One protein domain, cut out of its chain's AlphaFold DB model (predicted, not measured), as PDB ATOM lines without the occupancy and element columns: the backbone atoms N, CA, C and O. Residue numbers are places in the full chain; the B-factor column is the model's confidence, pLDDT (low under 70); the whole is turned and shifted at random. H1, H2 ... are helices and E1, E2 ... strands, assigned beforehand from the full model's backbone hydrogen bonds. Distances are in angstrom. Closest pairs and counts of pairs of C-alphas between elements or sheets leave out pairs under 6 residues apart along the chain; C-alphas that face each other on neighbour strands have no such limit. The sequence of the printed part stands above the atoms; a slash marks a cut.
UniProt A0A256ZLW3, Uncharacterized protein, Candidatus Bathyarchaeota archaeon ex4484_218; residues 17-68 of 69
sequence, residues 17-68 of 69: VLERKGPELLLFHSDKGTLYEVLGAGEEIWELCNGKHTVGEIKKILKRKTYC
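Overview. This is residues 17 to 68 of the 69 residues of an uncharacterized protein of Candidatus Bathyarchaeota archaeon ex4484_218 (UniProt A0A256ZLW3). A small three-stranded sheet, the short helix H1 and the longer helix H2 follow one another in a loose row, with H1 in the middle and the sheet and H2 at the two ends. H2 is well away from the sheet, and the tail from residue 63 to 68 sticks out. The printed part has 52 residues, with three named strands and then two named helices, in the mixed class; the sheet order is E1, E2, E3, antiparallel throughout. The whole is loose, with a radius of gyration of the C-alphas of 12.7 A, and flat, spanning 37 by 24 by 13 A.

Along the chain. E1, residues 17 to 21, begins with C-alpha 17 at (141.324, 154.232, 117.083) and is 12.9 A long. E2 is residues 25 to 29, 13.3 A, and E3 residues 34 to 38, 12.9 A. H1, residues 41 to 48, measures 10.9 A. H2, residues 55 to 66, measures 17.0 A and ends with C-alpha 66 at (128.529, 169.402, 96.929).

Arrangement. The strands form a meander, each the antiparallel neighbour of the one before. In the hairpin E1 and E2, N 18 and O 28 are 2.9 A apart, within hydrogen-bond range; in the hairpin E2 and E3, N 27 and O 36 are 2.8 A apart. H1 is on the sheet, at a height of 9.2 A; the closest C-alphas of E2 and H1, Leu 25 and Glu 43, are 6.6 A apart. H1 and H2 are close but not clearly touching, the closest C-alphas, Leu 48 and Ile 58, being 6.8 A apart, at a steep tilt of 49 degrees, opposite ways. H2 is apart from E1, E2 and E3. In H1 and H2 every O i to N i+4 pair is within hydrogen-bond range.

Size, cuts and confidence. The C-alphas farthest apart, Asp 31 and Cys 68, are 40.0 A apart. The printed part has no cut, and no link is long. Residues 66 to 68 are under 70 in pLDDT.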
ATOM      1  N   VAL A  17     142.025 152.952 117.013       97.56
ATOM      2  CA  VAL A  17     141.324 154.232 117.083       97.56
ATOM      3  C   VAL A  17     139.961 154.004 117.719       97.56
ATOM      4  O   VAL A  17     139.122 153.292 117.174       97.56
ATOM      5  N   LEU A  18     139.752 154.624 118.875       97.19
ATOM      6  CA  LEU A  18     138.458 154.692 119.540       97.19
ATOM      7  C   LEU A  18     137.696 155.907 119.007       97.19
ATOM      8  O   LEU A  18     138.277 156.986 118.875       97.19
ATOM      9  N   GLU A  19     136.406 155.742 118.725       96.62
ATOM     10  CA  GLU A  19     135.532 156.829 118.280       96.62
ATOM     11  C   GLU A  19     134.491 157.179 119.347       96.62
ATOM     12  O   GLU A  19     133.898 156.302 119.978       96.62
ATOM     13  N   ARG A  20     134.242 158.478 119.525       96.62
ATOM     14  CA  ARG A  20     133.095 158.996 120.272       96.62
ATOM     15  C   ARG A  20     132.306 159.915 119.353       96.62
ATOM     16  O   ARG A  20     132.825 160.932 118.903       96.62
ATOM     17  N   LYS A  21     131.042 159.561 119.118       93.56
ATOM     18  CA  LYS A  21     130.081 160.394 118.387       93.56
ATOM     19  C   LYS A  21     129.275 161.221 119.387       93.56
ATOM     20  O   LYS A  21     128.666 160.666 120.301       93.56
ATOM     21  N   GLY A  22     129.315 162.537 119.237       88.69
ATOM     22  CA  GLY A  22     128.568 163.498 120.042       88.69
ATOM     23  C   GLY A  22     128.221 164.727 119.198       88.69
ATOM     24  O   GLY A  22     127.961 164.567 118.009       88.69
ATOM     25  N   PRO A  23     128.233 165.940 119.780       89.69
ATOM     26  CA  PRO A  23     128.165 167.180 119.001       89.69
ATOM     27  C   PRO A  23     129.281 167.290 117.950       89.69
ATOM     28  O   PRO A  23     129.075 167.887 116.902       89.69
ATOM     29  N   GLU A  24     130.428 166.674 118.237       92.69
ATOM     30  CA  GLU A  24     131.597 166.550 117.367       92.69
ATOM     31  C   GLU A  24     132.032 165.077 117.311       92.69
ATOM     32  O   GLU A  24     131.742 164.287 118.227       92.69
ATOM     33  N   LEU A  25     132.756 164.703 116.254       96.88
ATOM     34  CA  LEU A  25     133.421 163.407 116.157       96.88
ATOM     35  C   LEU A  25     134.834 163.496 116.742       96.88
ATOM     36  O   LEU A  25     135.712 164.161 116.194       96.88
ATOM     37  N   LEU A  26     135.071 162.748 117.820       97.81
ATOM     38  CA  LEU A  26     136.387 162.628 118.445       97.81
ATOM     39  C   LEU A  26     136.997 161.253 118.169       97.81
ATOM     40  O   LEU A  26     136.349 160.224 118.382       97.81
ATOM     41  N   LEU A  27     138.261 161.242 117.740       97.94
ATOM     42  CA  LEU A  27     139.046 160.043 117.450       97.94
ATOM     43  C   LEU A  27     140.280 159.989 118.350       97.94
ATOM     44  O   LEU A  27     141.173 160.828 118.246       97.94
ATOM     45  N   PHE A  28     140.364 158.980 119.212       98.00
ATOM     46  CA  PHE A  28     141.513 158.775 120.092       98.00
ATOM     47  C   PHE A  28     142.342 157.578 119.632       98.00
ATOM     48  O   PHE A  28     141.839 156.457 119.571       98.00
ATOM     49  N   HIS A  29     143.621 157.794 119.328       97.81
ATOM     50  CA  HIS A  29     144.537 156.726 118.936       97.81
ATOM     51  C   HIS A  29     145.276 156.179 120.165       97.81
ATOM     52  O   HIS A  29     146.219 156.810 120.647       97.81
ATOM     53  N   SER A  30     144.911 154.974 120.618       95.94
ATOM     54  CA  SER A  30     145.369 154.380 121.887       95.94
ATOM     55  C   SER A  30     146.889 154.333 122.027       95.94
ATOM     56  O   SER A  30     147.432 154.759 123.037       95.94
ATOM     57  N   ASP A  31     147.584 153.876 120.986       96.38
ATOM     58  CA  ASP A  31     149.037 153.682 121.050       96.38
ATOM     59  C   ASP A  31     149.828 154.990 121.018       96.38
ATOM     60  O   ASP A  31     150.951 155.051 121.506       96.38
ATOM     61  N   LYS A  32     149.262 156.029 120.397       95.19
ATOM     62  CA  LYS A  32     149.923 157.330 120.250       95.19
ATOM     63  C   LYS A  32     149.533 158.296 121.365       95.19
ATOM     64  O   LYS A  32     150.111 159.373 121.451       95.19
ATOM     65  N   GLY A  33     148.510 157.957 122.156       96.38
ATOM     66  CA  GLY A  33     147.925 158.852 123.153       96.38
ATOM     67  C   GLY A  33     147.413 160.168 122.559       96.38
ATOM     68  O   GLY A  33     147.398 161.180 123.248       96.38
ATOM     69  N   THR A  34     147.050 160.188 121.270       97.94
ATOM     70  CA  THR A  34     146.670 161.417 120.556       97.94
ATOM     71  C   THR A  34     145.167 161.456 120.319       97.94
ATOM     72  O   THR A  34     144.591 160.486 119.820       97.94
ATOM     73  N   LEU A  35     144.554 162.591 120.653       97.50
ATOM     74  CA  LEU A  35     143.158 162.897 120.371       97.50
ATOM     75  C   LEU A  35     143.069 163.805 119.141       97.50
ATOM     76  O   LEU A  35     143.780 164.804 119.056       97.50
ATOM     77  N   TYR A  36     142.183 163.457 118.217       96.88
ATOM     78  CA  TYR A  36     141.837 164.255 117.051       96.88
ATOM     79  C   TYR A  36     140.359 164.616 117.114       96.88
ATOM     80  O   TYR A  36     139.517 163.761 117.393       96.88
ATOM     81  N   GLU A  37     140.053 165.866 116.809       97.25
ATOM     82  CA  GLU A  37     138.700 166.325 116.519       97.25
ATOM     83  C   GLU A  37     138.508 166.335 115.004       97.25
ATOM     84  O   GLU A  37     139.383 166.774 114.252       97.25
ATOM     85  N   VAL A  38     137.388 165.787 114.546       96.31
ATOM     86  CA  VAL A  38     137.059 165.686 113.128       96.31
ATOM     87  C   VAL A  38     135.876 166.592 112.841       96.31
ATOM     88  O   VAL A  38     134.825 166.452 113.454       96.31
ATOM     89  N   LEU A  39     136.058 167.491 111.874       91.62
ATOM     90  CA  LEU A  39     135.095 168.534 111.542       91.62
ATOM     91  C   LEU A  39     134.589 168.421 110.102       91.62
ATOM     92  O   LEU A  39     135.319 168.037 109.178       91.62
ATOM     93  N   GLY A  40     133.336 168.831 109.898       88.50
ATOM     94  CA  GLY A  40     132.729 169.017 108.581       88.50
ATOM     95  C   GLY A  40     132.766 167.752 107.721       88.50
ATOM     96  O   GLY A  40     132.302 166.689 108.123       88.50
ATOM     97  N   ALA A  41     133.341 167.849 106.517       90.56
ATOM     98  CA  ALA A  41     133.427 166.715 105.588       90.56
ATOM     99  C   ALA A  41     134.267 165.537 106.125       90.56
ATOM    100  O   ALA A  41     134.150 164.424 105.614       90.56
ATOM    101  N   GLY A  42     135.103 165.764 107.147       92.56
ATOM    102  CA  GLY A  42     135.916 164.720 107.765       92.56
ATOM    103  C   GLY A  42     135.084 163.606 108.402       92.56
ATOM    104  O   GLY A  42     135.482 162.446 108.335       92.56
ATOM    105  N   GLU A  43     133.913 163.932 108.956       93.81
ATOM    106  CA  GLU A  43     133.016 162.947 109.573       93.81
ATOM    107  C   GLU A  43     132.490 161.957 108.536       93.81
ATOM    108  O   GLU A  43     132.531 160.743 108.727       93.81
ATOM    109  N   GLU A  44     132.063 162.472 107.383       93.62
ATOM    110  CA  GLU A  44     131.592 161.636 106.286       93.62
ATOM    111  C   GLU A  44     132.726 160.790 105.694       93.62
ATOM    112  O   GLU A  44     132.541 159.600 105.434       93.62
ATOM    113  N   ILE A  45     133.917 161.377 105.525       94.94
ATOM    114  CA  ILE A  45     135.105 160.634 105.086       94.94
ATOM    115  C   ILE A  45     135.393 159.483 106.056       94.94
ATOM    116  O   ILE A  45     135.657 158.365 105.612       94.94
ATOM    117  N   TRP A  46     135.311 159.725 107.367       96.12
ATOM    118  CA  TRP A  46     135.547 158.705 108.386       96.12
ATOM    119  C   TRP A  46     134.568 157.531 108.287       96.12
ATOM    120  O   TRP A  46     134.986 156.374 108.359       96.12
ATOM    121  N   GLU A  47     133.281 157.795 108.060       94.69
ATOM    122  CA  GLU A  47     132.270 156.741 107.885       94.69
ATOM    123  C   GLU A  47     132.470 155.923 106.599       94.69
ATOM    124  O   GLU A  47     132.177 154.722 106.561       94.69
ATOM    125  N   LEU A  48     133.019 156.547 105.553       96.50
ATOM    126  CA  LEU A  48     133.340 155.883 104.290       96.50
ATOM    127  C   LEU A  48     134.627 155.041 104.354       96.50
ATOM    128  O   LEU A  48     134.794 154.138 103.533       96.50
ATOM    129  N   CYS A  49     135.493 155.251 105.351       96.38
ATOM    130  CA  CYS A  49     136.686 154.435 105.626       96.38
ATOM    131  C   CYS A  49     136.340 153.062 106.241       96.38
ATOM    132  O   CYS A  49     136.920 152.636 107.236       96.38
ATOM    133  N   ASN A  50     135.377 152.346 105.669       95.44
ATOM    134  CA  ASN A  50     134.812 151.106 106.207       95.44
ATOM    135  C   ASN A  50     135.309 149.833 105.492       95.44
ATOM    136  O   ASN A  50     134.756 148.755 105.710       95.44
ATOM    137  N   GLY A  51     136.328 149.948 104.634       96.25
ATOM    138  CA  GLY A  51     136.872 148.826 103.868       96.25
ATOM    139  C   GLY A  51     136.082 148.451 102.605       96.25
ATOM    140  O   GLY A  51     136.408 147.443 101.985       96.25
ATOM    141  N   LYS A  52     135.047 149.216 102.214       96.69
ATOM    142  CA  LYS A  52     134.208 148.911 101.034       96.69
ATOM    143  C   LYS A  52     134.436 149.822  99.833       96.69
ATOM    144  O   LYS A  52     134.103 149.431  98.721       96.69
ATOM    145  N   HIS A  53     134.957 151.025 100.055       96.06
ATOM    146  CA  HIS A  53     135.133 152.032  99.011       96.06
ATOM    147  C   HIS A  53     136.608 152.331  98.800       96.06
ATOM    148  O   HIS A  53     137.367 152.439  99.758       96.06
ATOM    149  N   THR A  54     136.996 152.513  97.546       97.38
ATOM    150  CA  THR A  54     138.297 153.069  97.175       97.38
ATOM    151  C   THR A  54     138.342 154.579  97.423       97.38
ATOM    152  O   THR A  54     137.313 155.261  97.424       97.38
ATOM    153  N   VAL A  55     139.540 155.152  97.568       95.81
ATOM    154  CA  VAL A  55     139.728 156.610  97.669       95.81
ATOM    155  C   VAL A  55     139.095 157.335  96.472       95.81
ATOM    156  O   VAL A  55     138.463 158.381  96.648       95.81
ATOM    157  N   GLY A  56     139.214 156.779  95.262       96.00
ATOM    158  CA  GLY A  56     138.598 157.340  94.060       96.00
ATOM    159  C   GLY A  56     137.065 157.389  94.131       96.00
ATOM    160  O   GLY A  56     136.455 158.380  93.717       96.00
ATOM    161  N   GLU A  57     136.425 156.360  94.685       96.12
ATOM    162  CA  GLU A  57     134.973 156.327  94.901       96.12
ATOM    163  C   GLU A  57     134.530 157.312  95.981       96.12
ATOM    164  O   GLU A  57     133.577 158.058  95.758       96.12
ATOM    165  N   ILE A  58     135.258 157.391  97.099       95.62
ATOM    166  CA  ILE A  58     134.983 158.351  98.180       95.62
ATOM    167  C   ILE A  58     134.991 159.785  97.635       95.62
ATOM    168  O   ILE A  58     134.042 160.540  97.850       95.62
ATOM    169  N   LYS A  59     136.001 160.152  96.830       94.50
ATOM    170  CA  LYS A  59     136.057 161.466  96.160       94.50
ATOM    171  C   LYS A  59     134.824 161.730  95.288       94.50
ATOM    172  O   LYS A  59     134.312 162.849  95.278       94.50
ATOM    173  N   LYS A  60     134.345 160.728  94.540       94.81
ATOM    174  CA  LYS A  60     133.149 160.856  93.685       94.81
ATOM    175  C   LYS A  60     131.873 161.039  94.512       94.81
ATOM    176  O   LYS A  60     131.048 161.871  94.141       94.81
ATOM    177  N   ILE A  61     131.725 160.295  95.612       93.00
ATOM    178  CA  ILE A  61     130.585 160.403  96.538       93.00
ATOM    179  C   ILE A  61     130.506 161.824  97.103       93.00
ATOM    180  O   ILE A  61     129.468 162.476  96.984       93.00
ATOM    181  N   LEU A  62     131.627 162.337  97.619       90.62
ATOM    182  CA  LEU A  62     131.692 163.672  98.217       90.62
ATOM    183  C   LEU A  62     131.434 164.780  97.191       90.62
ATOM    184  O   LEU A  62     130.651 165.685  97.460       90.62
ATOM    185  N   LYS A  63     132.011 164.683  95.982       89.75
ATOM    186  CA  LYS A  63     131.751 165.658  94.907       89.75
ATOM    187  C   LYS A  63     130.266 165.747  94.560       89.75
ATOM    188  O   LYS A  63     129.752 166.850  94.431       89.75
ATOM    189  N   ARG A  64     129.562 164.617  94.420       83.50
ATOM    190  CA  ARG A  64     128.127 164.614  94.069       83.50
ATOM    191  C   ARG A  64     127.269 165.346  95.101       83.50
ATOM    192  O   ARG A  64     126.320 166.015  94.715       83.50
ATOM    193  N   LYS A  65     127.616 165.259  96.387       72.88
ATOM    194  CA  LYS A  65     126.893 165.962  97.454       72.88
ATOM    195  C   LYS A  65     127.076 167.477  97.413       72.88
ATOM    196  O   LYS A  65     126.135 168.199  97.725       72.88
ATOM    197  N   THR A  66     128.246 167.961  97.003       63.69
ATOM    198  CA  THR A  66     128.529 169.402  96.929       63.69
ATOM    199  C   THR A  66     127.741 170.114  95.821       63.69
ATOM    200  O   THR A  66     127.441 171.288  95.976       63.69
ATOM    201  N   TYR A  67     127.374 169.421  94.735       56.53
ATOM    202  CA  TYR A  67     126.663 170.010  93.583       56.53
ATOM    203  C   TYR A  67     125.127 169.868  93.626       56.53
ATOM    204  O   TYR A  67     124.458 170.260  92.674       56.53
ATOM    205  N   CYS A  68     124.558 169.305  94.699       47.84
ATOM    206  CA  CYS A  68     123.104 169.209  94.908       47.84
ATOM    207  C   CYS A  68     122.578 170.169  95.995       47.84
ATOM    208  O   CYS A  68     121.463 169.984  96.480       47.84
TER     209      CYS A  68